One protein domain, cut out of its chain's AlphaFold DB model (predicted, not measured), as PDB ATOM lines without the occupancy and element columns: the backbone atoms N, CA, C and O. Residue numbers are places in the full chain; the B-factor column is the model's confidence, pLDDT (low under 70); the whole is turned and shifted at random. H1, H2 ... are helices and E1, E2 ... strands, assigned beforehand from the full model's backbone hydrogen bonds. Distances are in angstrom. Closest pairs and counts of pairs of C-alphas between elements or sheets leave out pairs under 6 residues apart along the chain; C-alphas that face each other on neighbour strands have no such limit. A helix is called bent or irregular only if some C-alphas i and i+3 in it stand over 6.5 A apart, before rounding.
ATOM      1  N   CYS A 163     134.507 136.327 188.862       91.50
ATOM      2  CA  CYS A 163     134.566 137.642 188.222       91.50
ATOM      3  C   CYS A 163     135.939 137.862 187.580       91.50
ATOM      4  O   CYS A 163     136.030 138.421 186.486       91.50
ATOM      5  N   ALA A 164     136.990 137.328 188.207       91.19
ATOM      6  CA  ALA A 164     138.334 137.319 187.650       91.19
ATOM      7  C   ALA A 164     138.443 136.606 186.291       91.19
ATOM      8  O   ALA A 164     139.341 136.956 185.535       91.19
ATOM      9  N   CYS A 165     137.562 135.659 185.948       92.00
ATOM     10  CA  CYS A 165     137.561 135.019 184.625       92.00
ATOM     11  C   CYS A 165     137.004 135.954 183.549       92.00
ATOM     12  O   CYS A 165     137.521 136.016 182.440       92.00
ATOM     13  N   LYS A 166     135.971 136.730 183.887       93.38
ATOM     14  CA  LYS A 166     135.249 137.596 182.941       93.38
ATOM     15  C   LYS A 166     136.075 138.802 182.492       93.38
ATOM     16  O   LYS A 166     135.857 139.326 181.408       93.38
ATOM     17  N   ILE A 167     137.036 139.242 183.307       94.56
ATOM     18  CA  ILE A 167     137.915 140.381 182.985       94.56
ATOM     19  C   ILE A 167     139.096 140.011 182.078       94.56
ATOM     20  O   ILE A 167     139.834 140.905 181.659       94.56
ATOM     21  N   ALA A 168     139.296 138.724 181.771       93.19
ATOM     22  CA  ALA A 168     140.452 138.255 181.013       93.19
ATOM     23  C   ALA A 168     140.531 138.868 179.612       93.19
ATOM     24  O   ALA A 168     141.585 139.391 179.252       93.19
ATOM     25  N   GLU A 169     139.420 138.888 178.869       90.88
ATOM     26  CA  GLU A 169     139.355 139.476 177.526       90.88
ATOM     27  C   GLU A 169     139.766 140.958 177.542       90.88
ATOM     28  O   GLU A 169     140.576 141.394 176.722       90.88
ATOM     29  N   VAL A 170     139.291 141.724 178.530       93.75
ATOM     30  CA  VAL A 170     139.629 143.147 178.672       93.75
ATOM     31  C   VAL A 170     141.109 143.330 179.005       93.75
ATOM     32  O   VAL A 170     141.774 144.158 178.391       93.75
ATOM     33  N   ILE A 171     141.665 142.547 179.934       94.25
ATOM     34  CA  ILE A 171     143.074 142.685 180.345       94.25
ATOM     35  C   ILE A 171     144.039 142.204 179.253       94.25
ATOM     36  O   ILE A 171     145.110 142.783 179.070       94.25
ATOM     37  N   ASN A 172     143.687 141.143 178.528       92.69
ATOM     38  CA  ASN A 172     144.521 140.565 177.476       92.69
ATOM     39  C   ASN A 172     144.494 141.374 176.169       92.69
ATOM     40  O   ASN A 172     145.300 141.110 175.272       92.69
ATOM     41  N   TYR A 173     143.606 142.359 176.043       91.31
ATOM     42  CA  TYR A 173     143.550 143.240 174.885       91.31
ATOM     43  C   TYR A 173     144.689 144.272 174.885       91.31
ATOM     44  O   TYR A 173     145.041 144.853 175.909       91.31
ATOM     45  N   ILE A 174     145.264 144.522 173.710       89.19
ATOM     46  CA  ILE A 174     146.248 145.579 173.463       89.19
ATOM     47  C   ILE A 174     145.582 146.634 172.572       89.19
ATOM     48  O   ILE A 174     145.552 146.442 171.348       89.19
ATOM     49  N   PRO A 175     145.088 147.752 173.138       87.81
ATOM     50  CA  PRO A 175     144.426 148.811 172.377       87.81
ATOM     51  C   PRO A 175     145.267 149.339 171.217       87.81
ATOM     52  O   PRO A 175     144.783 149.436 170.092       87.81
ATOM     53  N   SER A 176     146.558 149.585 171.461       86.50
ATOM     54  CA  SER A 176     147.484 150.142 170.467       86.50
ATOM     55  C   SER A 176     147.668 149.272 169.214       86.50
ATOM     56  O   SER A 176     148.066 149.775 168.164       86.50
ATOM     57  N   LYS A 177     147.389 147.965 169.309       88.06
ATOM     58  CA  LYS A 177     147.582 146.983 168.228       88.06
ATOM     59  C   LYS A 177     146.300 146.275 167.804       88.06
ATOM     60  O   LYS A 177     146.363 145.490 166.861       88.06
ATOM     61  N   GLN A 178     145.187 146.512 168.499       85.62
ATOM     62  CA  GLN A 178     143.923 145.788 168.336       85.62
ATOM     63  C   GLN A 178     144.121 144.262 168.328       85.62
ATOM     64  O   GLN A 178     143.634 143.542 167.457       85.62
ATOM     65  N   GLN A 179     144.921 143.763 169.273       87.31
ATOM     66  CA  GLN A 179     145.324 142.358 169.346       87.31
ATOM     67  C   GLN A 179     145.234 141.832 170.771       87.31
ATOM     68  O   GLN A 179     145.446 142.577 171.722       87.31
ATOM     69  N   TYR A 180     145.000 140.529 170.903       85.81
ATOM     70  CA  TYR A 180     145.018 139.836 172.186       85.81
ATOM     71  C   TYR A 180     146.387 139.207 172.448       85.81
ATOM     72  O   TYR A 180     146.995 138.596 171.563       85.81
ATOM     73  N   LYS A 181     146.872 139.345 173.680       87.00
ATOM     74  CA  LYS A 181     148.092 138.712 174.183       87.00
ATOM     75  C   LYS A 181     147.875 138.309 175.635       87.00
ATOM     76  O   LYS A 181     147.206 139.021 176.366       87.00
ATOM     77  N   ASN A 182     148.521 137.231 176.074       86.31
ATOM     78  CA  ASN A 182     148.582 136.866 177.489       86.31
ATOM     79  C   ASN A 182     149.242 138.015 178.276       86.31
ATOM     80  O   ASN A 182     150.471 138.102 178.318       86.31
ATOM     81  N   LEU A 183     148.447 138.917 178.843       89.88
ATOM     82  CA  LEU A 183     148.885 140.009 179.711       89.88
ATOM     83  C   LEU A 183     148.405 139.769 181.130       89.88
ATOM     84  O   LEU A 183     149.128 140.087 182.072       89.88
ATOM     85  N   TYR A 184     147.233 139.167 181.286       92.69
ATOM     86  CA  TYR A 184     146.594 139.024 182.576       92.69
ATOM     87  C   TYR A 184     147.456 138.242 183.562       92.69
ATOM     88  O   TYR A 184     147.854 138.780 184.592       92.69
ATOM     89  N   GLY A 185     147.859 137.019 183.223       88.38
ATOM     90  CA  GLY A 185     148.635 136.216 184.159       88.38
ATOM     91  C   GLY A 185     150.035 136.762 184.488       88.38
ATOM     92  O   GLY A 185     150.525 136.483 185.580       88.38
ATOM     93  N   TYR A 186     150.647 137.591 183.626       87.50
ATOM     94  CA  TYR A 186     151.907 138.299 183.932       87.50
ATOM     95  C   TYR A 186     151.719 139.511 184.843       87.50
ATOM     96  O   TYR A 186     152.674 139.945 185.481       87.50
ATOM     97  N   ASN A 187     150.519 140.084 184.859       91.25
ATOM     98  CA  ASN A 187     150.192 141.277 185.630       91.25
ATOM     99  C   ASN A 187     149.294 140.967 186.831       91.25
ATOM    100  O   ASN A 187     148.868 141.900 187.502       91.25
ATOM    101  N   LEU A 188     149.033 139.687 187.125       91.62
ATOM    102  CA  LEU A 188     148.154 139.256 188.214       91.62
ATOM    103  C   LEU A 188     148.540 139.909 189.549       91.62
ATOM    104  O   LEU A 188     147.687 140.506 190.196       91.62
ATOM    105  N   ASP A 189     149.827 139.880 189.913       90.44
ATOM    106  CA  ASP A 189     150.312 140.474 191.169       90.44
ATOM    107  C   ASP A 189     150.168 142.011 191.182       90.44
ATOM    108  O   ASP A 189     149.823 142.598 192.209       90.44
ATOM    109  N   ASN A 190     150.387 142.674 190.037       92.19
ATOM    110  CA  ASN A 190     150.252 144.132 189.911       92.19
ATOM    111  C   ASN A 190     148.789 144.567 190.050       92.19
ATOM    112  O   ASN A 190     148.493 145.528 190.758       92.19
ATOM    113  N   ILE A 191     147.881 143.846 189.386       94.81
ATOM    114  CA  ILE A 191     146.442 144.111 189.436       94.81
ATOM    115  C   ILE A 191     145.928 143.870 190.854       94.81
ATOM    116  O   ILE A 191     145.285 144.750 191.421       94.81
ATOM    117  N   TYR A 192     146.276 142.727 191.450       93.06
ATOM    118  CA  TYR A 192     145.927 142.400 192.828       93.06
ATOM    119  C   TYR A 192     146.370 143.495 193.807       93.06
ATOM    120  O   TYR A 192     145.562 144.005 194.579       93.06
ATOM    121  N   THR A 193     147.637 143.913 193.731       91.81
ATOM    122  CA  THR A 193     148.197 144.930 194.634       91.81
ATOM    123  C   THR A 193     147.465 146.266 194.507       91.81
ATOM    124  O   THR A 193     147.142 146.893 195.517       91.81
ATOM    125  N   ALA A 194     147.165 146.695 193.278       93.56
ATOM    126  CA  ALA A 194     146.458 147.946 193.029       93.56
ATOM    127  C   ALA A 194     145.009 147.909 193.541       93.56
ATOM    128  O   ALA A 194     144.567 148.853 194.196       93.56
ATOM    129  N   LEU A 195     144.285 146.811 193.295       92.94
ATOM    130  CA  LEU A 195     142.918 146.630 193.789       92.94
ATOM    131  C   LEU A 195     142.871 146.567 195.317       92.94
ATOM    132  O   LEU A 195     142.013 147.201 195.934       92.94
ATOM    133  N   LEU A 196     143.819 145.861 195.936       91.19
ATOM    134  CA  LEU A 196     143.931 145.767 197.387       91.19
ATOM    135  C   LEU A 196     144.217 147.137 198.012       91.19
ATOM    136  O   LEU A 196     143.598 147.508 199.010       91.19
ATOM    137  N   GLN A 197     145.121 147.918 197.415       90.38
ATOM    138  CA  GLN A 197     145.430 149.271 197.875       90.38
ATOM    139  C   GLN A 197     144.217 150.201 197.763       90.38
ATOM    140  O   GLN A 197     143.901 150.895 198.734       90.38
ATOM    141  N   ALA A 198     143.526 150.193 196.619       92.06
ATOM    142  CA  ALA A 198     142.333 151.007 196.408       92.06
ATOM    143  C   ALA A 198     141.219 150.621 197.392       92.06
ATOM    144  O   ALA A 198     140.634 151.488 198.040       92.06
ATOM    145  N   SER A 199     141.001 149.317 197.599       90.12
ATOM    146  CA  SER A 199     140.032 148.801 198.570       90.12
ATOM    147  C   SER A 199     140.350 149.239 200.002       90.12
ATOM    148  O   SER A 199     139.459 149.682 200.721       90.12
ATOM    149  N   ASN A 200     141.613 149.143 200.428       88.44
ATOM    150  CA  ASN A 200     142.031 149.528 201.781       88.44
ATOM    151  C   ASN A 200     141.974 151.043 202.014       88.44
ATOM    152  O   ASN A 200     141.775 151.487 203.143       88.44
ATOM    153  N   SER A 201     142.146 151.829 200.951       90.94
ATOM    154  CA  SER A 201     142.123 153.296 201.000       90.94
ATOM    155  C   SER A 201     140.719 153.876 200.781       90.94
ATOM    156  O   SER A 201     140.526 155.079 200.940       90.94
ATOM    157  N   GLY A 202     139.734 153.038 200.435       89.94
ATOM    158  CA  GLY A 202     138.375 153.468 200.098       89.94
ATOM    159  C   GLY A 202     138.284 154.235 198.775       89.94
ATOM    160  O   GLY A 202     137.356 155.019 198.585       89.94
ATOM    161  N   GLU A 203     139.249 154.046 197.873       93.50
ATOM    162  CA  GLU A 203     139.259 154.685 196.559       93.50
ATOM    163  C   GLU A 203     138.258 154.004 195.623       93.50
ATOM    164  O   GLU A 203     138.137 152.779 195.587       93.50
ATOM    165  N   SER A 204     137.549 154.802 194.824       92.88
ATOM    166  CA  SER A 204     136.593 154.288 193.840       92.88
ATOM    167  C   SER A 204     137.244 153.872 192.517       92.88
ATOM    168  O   SER A 204     136.545 153.408 191.617       92.88
ATOM    169  N   SER A 205     138.560 154.047 192.382       95.94
ATOM    170  CA  SER A 205     139.310 153.782 191.157       95.94
ATOM    171  C   SER A 205     140.670 153.160 191.453       95.94
ATOM    172  O   SER A 205     141.341 153.605 192.378       95.94
ATOM    173  N   ALA A 206     141.115 152.216 190.627       96.19
ATOM    174  CA  ALA A 206     142.475 151.688 190.639       96.19
ATOM    175  C   ALA A 206     143.031 151.660 189.212       96.19
ATOM    176  O   ALA A 206     142.393 151.128 188.305       96.19
ATOM    177  N   LYS A 207     144.228 152.215 189.011       95.50
ATOM    178  CA  LYS A 207     144.920 152.214 187.715       95.50
ATOM    179  C   LYS A 207     146.132 151.307 187.764       95.50
ATOM    180  O   LYS A 207     146.923 151.378 188.703       95.50
ATOM    181  N   VAL A 208     146.284 150.471 186.745       94.75
ATOM    182  CA  VAL A 208     147.333 149.454 186.688       94.75
ATOM    183  C   VAL A 208     148.104 149.585 185.387       94.75
ATOM    184  O   VAL A 208     147.573 149.315 184.312       94.75
ATOM    185  N   ALA A 209     149.381 149.947 185.489       91.38
ATOM    186  CA  ALA A 209     150.304 149.876 184.366       91.38
ATOM    187  C   ALA A 209     150.714 148.413 184.138       91.38
ATOM    188  O   ALA A 209     151.358 147.788 184.986       91.38
ATOM    189  N   LEU A 210     150.343 147.855 182.989       88.44
ATOM    190  CA  LEU A 210     150.709 146.502 182.602       88.44
ATOM    191  C   LEU A 210     152.140 146.475 182.047       88.44
ATOM    192  O   LEU A 210     152.564 147.378 181.327       88.44
ATOM    193  N   CYS A 211     152.860 145.369 182.249       77.62
ATOM    194  CA  CYS A 211     154.203 145.120 181.702       77.62
ATOM    195  C   CYS A 211     154.296 145.179 180.153       77.62
ATOM    196  O   CYS A 211     155.379 145.029 179.591       77.62
ATOM    197  N   GLY A 212     153.175 145.379 179.447       69.75
ATOM    198  CA  GLY A 212     153.101 145.631 178.005       69.75
ATOM    199  C   GLY A 212     153.121 147.112 177.601       69.75
ATOM    200  O   GLY A 212     153.145 147.382 176.403       69.75
ATOM    201  N   GLY A 213     153.130 148.040 178.565       68.25
ATOM    202  CA  GLY A 213     153.042 149.488 178.338       68.25
ATOM    203  C   GLY A 213     151.611 150.038 178.266       68.25
ATOM    204  O   GLY A 213     151.443 151.233 178.059       68.25
ATOM    205  N   GLU A 214     150.605 149.181 178.441       82.94
ATOM    206  CA  GLU A 214     149.182 149.542 178.462       82.94
ATOM    207  C   GLU A 214     148.723 149.832 179.907       82.94
ATOM    208  O   GLU A 214     149.329 149.334 180.858       82.94
ATOM    209  N   GLU A 215     147.655 150.611 180.085       90.94
ATOM    210  CA  GLU A 215     147.044 150.911 181.391       90.94
ATOM    211  C   GLU A 215     145.625 150.337 181.437       90.94
ATOM    212  O   GLU A 215     144.845 150.534 180.506       90.94
ATOM    213  N   VAL A 216     145.288 149.643 182.525       95.12
ATOM    214  CA  VAL A 216     143.924 149.177 182.806       95.12
ATOM    215  C   VAL A 216     143.380 149.945 183.999       95.12
ATOM    216  O   VAL A 216     144.048 150.063 185.028       95.12
ATOM    217  N   GLU A 217     142.158 150.445 183.867       97.06
ATOM    218  CA  GLU A 217     141.456 151.167 184.921       97.06
ATOM    219  C   GLU A 217     140.285 150.337 185.449       97.06
ATOM    220  O   GLU A 217     139.473 149.808 184.688       97.06
ATOM    221  N   PHE A 218     140.198 150.240 186.770       97.81
ATOM    222  CA  PHE A 218     139.107 149.612 187.499       97.81
ATOM    223  C   PHE A 218     138.339 150.697 188.239       97.81
ATOM    224  O   PHE A 218     138.944 151.478 188.968       97.81
ATOM    225  N   LEU A 219     137.019 150.734 188.093       97.38
ATOM    226  CA  LEU A 219     136.141 151.693 188.759       97.38
ATOM    227  C   LEU A 219     135.050 150.950 189.517       97.38
ATOM    228  O   LEU A 219     134.416 150.066 188.948       97.38
ATOM    229  N   THR A 220     134.784 151.330 190.762       96.00
ATOM    230  CA  THR A 220     133.642 150.816 191.525       96.00
ATOM    231  C   THR A 220     132.531 151.856 191.606       96.00
ATOM    232  O   THR A 220     132.779 153.041 191.833       96.00
ATOM    233  N   PHE A 221     131.289 151.420 191.417       94.50
ATOM    234  CA  PHE A 221     130.099 152.267 191.477       94.50
ATOM    235  C   PHE A 221     128.876 151.453 191.918       94.50
ATOM    236  O   PHE A 221     128.908 150.226 191.924       94.50
ATOM    237  N   LEU A 222     127.795 152.129 192.309       95.38
ATOM    238  CA  LEU A 222     126.516 151.479 192.604       95.38
ATOM    239  C   LEU A 222     125.635 151.507 191.359       95.38
ATOM    240  O   LEU A 222     125.451 152.567 190.757       95.38
ATOM    241  N   ASN A 223     125.075 150.357 190.994       93.00
ATOM    242  CA  ASN A 223     124.067 150.292 189.949       93.00
ATOM    243  C   ASN A 223     122.811 151.058 190.419       93.00
ATOM    244  O   ASN A 223     122.261 150.711 191.467       93.00
ATOM    245  N   PRO A 224     122.348 152.087 189.687       88.38
ATOM    246  CA  PRO A 224     121.195 152.885 190.098       88.38
ATOM    247  C   PRO A 224     119.879 152.096 190.110       88.38
ATOM    248  O   PRO A 224     118.988 152.441 190.883       88.38
ATOM    249  N   ASP A 225     119.763 151.038 189.301       89.94
ATOM    250  CA  ASP A 225     118.536 150.250 189.170       89.94
ATOM    251  C   ASP A 225     118.462 149.117 190.204       89.94
ATOM    252  O   ASP A 225     117.405 148.876 190.786       89.94
ATOM    253  N   SER A 226     119.577 148.419 190.453       90.56
ATOM    254  CA  SER A 226     119.613 147.269 191.375       90.56
ATOM    255  C   SER A 226     120.163 147.590 192.766       90.56
ATOM    256  O   SER A 226     119.981 146.801 193.694       90.56
ATOM    257  N   GLY A 227     120.857 148.719 192.935       90.50
ATOM    258  CA  GLY A 227     121.565 149.071 194.169       90.50
ATOM    259  C   GLY A 227     122.791 148.198 194.464       90.50
ATOM    260  O   GLY A 227     123.397 148.339 195.525       90.50
ATOM    261  N   GLN A 228     123.163 147.291 193.558       92.50
ATOM    262  CA  GLN A 228     124.316 146.410 193.730       92.50
ATOM    263  C   GLN A 228     125.624 147.145 193.434       92.50
ATOM    264  O   GLN A 228     125.674 148.079 192.629       92.50
ATOM    265  N   SER A 229     126.700 146.708 194.089       94.25
ATOM    266  CA  SER A 229     128.048 147.182 193.775       94.25
ATOM    267  C   SER A 229     128.514 146.589 192.451       94.25
ATOM    268  O   SER A 229     128.364 145.394 192.204       94.25
ATOM    269  N   MET A 230     129.076 147.447 191.612       97.00
ATOM    270  CA  MET A 230     129.572 147.108 190.291       97.00
ATOM    271  C   MET A 230     131.039 147.488 190.185       97.00
ATOM    272  O   MET A 230     131.448 148.545 190.669       97.00
ATOM    273  N   VAL A 231     131.808 146.673 189.470       97.44
ATOM    274  CA  VAL A 231     133.148 147.023 189.005       97.44
ATOM    275  C   VAL A 231     133.125 147.142 187.488       97.44
ATOM    276  O   VAL A 231     132.748 146.199 186.792       97.44
ATOM    277  N   ARG A 232     133.553 148.295 186.972       97.69
ATOM    278  CA  ARG A 232     133.849 148.510 185.556       97.69
ATOM    279  C   ARG A 232     135.348 148.358 185.334       97.69
ATOM    280  O   ARG A 232     136.126 149.010 186.024       97.69
ATOM    281  N   VAL A 233     135.741 147.538 184.367       97.44
ATOM    282  CA  VAL A 233     137.140 147.386 183.940       97.44
ATOM    283  C   VAL A 233     137.278 147.939 182.534       97.44
ATOM    284  O   VAL A 233     136.482 147.597 181.662       97.44
ATOM    285  N   ILE A 234     138.265 148.807 182.332       96.38
ATOM    286  CA  ILE A 234     138.471 149.565 181.099       96.38
ATOM    287  C   ILE A 234     139.903 149.349 180.619       96.38
ATOM    288  O   ILE A 234     140.854 149.571 181.367       96.38
ATOM    289  N   ASN A 235     140.052 148.962 179.355       94.12
ATOM    290  CA  ASN A 235     141.334 148.891 178.662       94.12
ATOM    291  C   ASN A 235     141.174 149.403 177.223       94.12
ATOM    292  O   ASN A 235     140.762 148.673 176.314       94.12
ATOM    293  N   GLY A 236     141.456 150.692 177.021       89.25
ATOM    294  CA  GLY A 236     141.187 151.381 175.758       89.25
ATOM    295  C   GLY A 236     139.699 151.343 175.399       89.25
ATOM    296  O   GLY A 236     138.872 151.904 176.110       89.25
ATOM    297  N   GLU A 237     139.365 150.686 174.288       89.25
ATOM    298  CA  GLU A 237     137.980 150.530 173.814       89.25
ATOM    299  C   GLU A 237     137.240 149.351 174.470       89.25
ATOM    300  O   GLU A 237     136.016 149.273 174.373       89.25
ATOM    301  N   GLN A 238     137.954 148.431 175.130       93.50
ATOM    302  CA  GLN A 238     137.338 147.286 175.799       93.50
ATOM    303  C   GLN A 238     136.842 147.687 177.184       93.50
ATOM    304  O   GLN A 238     137.601 148.221 177.996       93.50
ATOM    305  N   VAL A 239     135.567 147.409 177.449       95.31
ATOM    306  CA  VAL A 239     134.907 147.723 178.716       95.31
ATOM    307  C   VAL A 239     134.031 146.554 179.131       95.31
ATOM    308  O   VAL A 239     133.247 146.049 178.331       95.31
ATOM    309  N   ILE A 240     134.121 146.169 180.400       96.94
ATOM    310  CA  ILE A 240     133.197 145.217 181.015       96.94
ATOM    311  C   ILE A 240     132.696 145.756 182.350       96.94
ATOM    312  O   ILE A 240     133.436 146.423 183.073       96.94
ATOM    313  N   GLU A 241     131.441 145.460 182.675       96.38
ATOM    314  CA  GLU A 241     130.837 145.742 183.975       96.38
ATOM    315  C   GLU A 241     130.422 144.438 184.642       96.38
ATOM    316  O   GLU A 241     129.835 143.558 184.012       96.38
ATOM    317  N   LEU A 242     130.743 144.318 185.924       95.19
ATOM    318  CA  LEU A 242     130.547 143.108 186.705       95.19
ATOM    319  C   LEU A 242     129.878 143.465 188.021       95.19
ATOM    320  O   LEU A 242     130.321 144.396 188.688       95.19
ATOM    321  N   GLU A 243     128.862 142.705 188.419       95.00
ATOM    322  CA  GLU A 243     128.329 142.764 189.782       95.00
ATOM    323  C   GLU A 243     129.385 142.199 190.740       95.00
ATOM    324  O   GLU A 243     129.581 140.987 190.832       95.00
ATOM    325  N   SER A 244     130.161 143.087 191.361       94.75
ATOM    326  CA  SER A 244     131.338 142.726 192.146       94.75
ATOM    327  C   SER A 244     131.840 143.904 192.983       94.75
ATOM    328  O   SER A 244     131.329 145.021 192.919       94.75
ATOM    329  N   THR A 245     132.891 143.653 193.759       93.19
ATOM    330  CA  THR A 245     133.636 144.663 194.515       93.19
ATOM    331  C   THR A 245     135.134 144.442 194.325       93.19
ATOM    332  O   THR A 245     135.562 143.356 193.930       93.19
ATOM    333  N   PHE A 246     135.960 145.437 194.662       91.25
ATOM    334  CA  PHE A 246     137.413 145.236 194.700       91.25
ATOM    335  C   PHE A 246     137.814 144.112 195.664       91.25
ATOM    336  O   PHE A 246     138.702 143.333 195.331       91.25
ATOM    337  N   VAL A 247     137.122 143.963 196.798       89.38
ATOM    338  CA  VAL A 247     137.364 142.873 197.759       89.38
ATOM    339  C   VAL A 247     137.105 141.509 197.120       89.38
ATOM    340  O   VAL A 247     137.950 140.623 197.213       89.38
ATOM    341  N   SER A 248     135.971 141.343 196.438       89.75
ATOM    342  CA  SER A 248     135.619 140.084 195.767       89.75
ATOM    343  C   SER A 248     136.608 139.733 194.653       89.75
ATOM    344  O   SER A 248     137.041 138.590 194.557       89.75
ATOM    345  N   LEU A 249     137.035 140.717 193.854       92.12
ATOM    346  CA  LEU A 249     138.076 140.504 192.843       92.12
ATOM    347  C   LEU A 249     139.431 140.144 193.465       92.12
ATOM    348  O   LEU A 249     140.128 139.286 192.929       92.12
ATOM    349  N   CYS A 250     139.801 140.750 194.598       88.62
ATOM    350  CA  CYS A 250     141.019 140.376 195.319       88.62
ATOM    351  C   CYS A 250     140.949 138.931 195.822       88.62
ATOM    352  O   CYS A 250     141.925 138.211 195.669       88.62
ATOM    353  N   GLN A 251     139.803 138.482 196.343       86.44
ATOM    354  CA  GLN A 251     139.606 137.093 196.782       86.44
ATOM    355  C   GLN A 251     139.741 136.097 195.626       86.44
ATOM    356  O   GLN A 251     140.398 135.063 195.769       86.44
ATOM    357  N   ASP A 252     139.160 136.422 194.468       89.69
ATOM    358  CA  ASP A 252     139.332 135.623 193.258       89.69
ATOM    359  C   ASP A 252     140.823 135.534 192.875       89.69
ATOM    360  O   ASP A 252     141.348 134.450 192.618       89.69
ATOM    361  N   MET A 253     141.527 136.670 192.861       89.00
ATOM    362  CA  MET A 253     142.946 136.741 192.495       89.00
ATOM    363  C   MET A 253     143.866 136.068 193.518       89.00
ATOM    364  O   MET A 253     144.819 135.407 193.107       89.00
ATOM    365  N   ASP A 254     143.569 136.162 194.814       85.88
ATOM    366  CA  ASP A 254     144.260 135.435 195.885       85.88
ATOM    367  C   ASP A 254     144.219 133.931 195.620       85.88
ATOM    368  O   ASP A 254     145.234 133.239 195.731       85.88
ATOM    369  N   PHE A 255     143.064 133.417 195.192       84.12
ATOM    370  CA  PHE A 255     142.941 132.012 194.838       84.12
ATOM    371  C   PHE A 255     143.773 131.653 193.598       84.12
ATOM    372  O   PHE A 255     144.444 130.624 193.583       84.12
ATOM    373  N   LEU A 256     143.818 132.515 192.576       87.12
ATOM    374  CA  LEU A 256     144.683 132.302 191.405       87.12
ATOM    375  C   LEU A 256     146.178 132.329 191.757       87.12
ATOM    376  O   LEU A 256     146.960 131.568 191.180       87.12
ATOM    377  N   ILE A 257     146.575 133.191 192.696       84.31
ATOM    378  CA  ILE A 257     147.935 133.262 193.240       84.31
ATOM    379  C   ILE A 257     148.254 131.977 194.009       84.31
ATOM    380  O   ILE A 257     149.293 131.367 193.757       84.31
ATOM    381  N   TYR A 258     147.336 131.504 194.856       82.62
ATOM    382  CA  TYR A 258     147.459 130.208 195.526       82.62
ATOM    383  C   TYR A 258     147.673 129.075 194.516       82.62
ATOM    384  O   TYR A 258     148.616 128.306 194.662       82.62
ATOM    385  N   LEU A 259     146.874 128.997 193.447       82.81
ATOM    386  CA  LEU A 259     147.030 127.954 192.424       82.81
ATOM    387  C   LEU A 259     148.384 128.014 191.708       82.81
ATOM    388  O   LEU A 259     148.946 126.972 191.380       82.81
ATOM    389  N   ARG A 260     148.919 129.219 191.472       82.94
ATOM    390  CA  ARG A 260     150.262 129.420 190.900       82.94
ATOM    391  C   ARG A 260     151.362 128.923 191.842       82.94
ATOM    392  O   ARG A 260     152.374 128.403 191.379       82.94
ATOM    393  N   ASP A 261     151.188 129.140 193.142       73.94
ATOM    394  CA  ASP A 261     152.208 128.901 194.163       73.94
ATOM    395  C   ASP A 261     152.001 127.591 194.946       73.94
ATOM    396  O   ASP A 261     152.849 127.245 195.767       73.94
ATOM    397  N   ALA A 262     150.957 126.812 194.645       64.12
ATOM    398  CA  ALA A 262     150.632 125.541 195.304       64.12
ATOM    399  C   ALA A 262     151.805 124.536 195.296       64.12
ATOM    400  O   ALA A 262     151.993 123.786 196.251       64.12
ATOM    401  N   ASP A 263     152.661 124.585 194.270       57.28
ATOM    402  CA  ASP A 263     153.897 123.792 194.185       57.28
ATOM    403  C   ASP A 263     155.012 124.245 195.133       57.28
ATOM    404  O   ASP A 263     155.894 123.463 195.491       57.28
TER     405      ASP A 263
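This is residues 163 to 263 of the 330 residues of an uncharacterized protein of Salmonella bongori serovar 66:z41:- str. SA19983605 (UniProt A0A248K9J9). A twisted wall of four antiparallel strands, in the order E1 E2 E3 E4, has H3 over one face at its E1 edge and short H2 over E3, the other face bare. H4 packs on H3 and runs away from the sheet, with short H1 packed on H4. The printed part has 101 residues, with four named helices and four named strands in the order H1 H2 H3 E1 E2 E3 E4 H4, class mixed. It is compact, with a radius of gyration of the C-alphas of 13.2 A, and spans 35 by 35 by 22 A.

E1, residues 205 to 209, E2, 215 to 222, E3, 229 to 235, and E4, 238 to 243, form a meander, each strand the antiparallel neighbour of the one before. Within hydrogen-bond range are, for instance, N 206 and O 218, 2.8 A, N 219 and O 232, 2.8 A, and N 233 and O 240, 2.9 A. H3, residues 184 to 201, makes two layers with the sheet, a helix on one face, at a height over the sheet of 8.0 A; its closest C-alphas to E1 are Ala 198 and Ala 206, 5.8 A. H2, residues 168 to 172, is on the same face. H4, residues 246 to 261, touches H3 at a steep tilt of 39 degrees, opposite ways, closest at the C-alphas of Leu 195 and Phe 246, 5.8 A. H1, residues 163 to 166, touches H4 at residues 248 to 253 alone, closest at the C-alphas of Ala 164 and Asp 252, 5.9 A. Every O i to N i+4 pair is within range in H2 and H4, 12 of 14 in H3; H1 is too short for one.

H3 measures 23.7 A, E2 23.4 A, H4 22.0 A and E3 20.2 A. H3 is irregular, C-alphas 186 and 189 being 7.7 A apart. C-alpha 163 is at (134.566, 137.642, 188.222) and C-alpha 261 at (152.208, 128.901, 194.163).

The two C-alphas farthest apart, Asp 225 and Asp 263, are 44.4 A apart. The printed part has no cut; the link H2 to H3 is long. Residues 212 to 213 and 262 to 263 have pLDDT under 70.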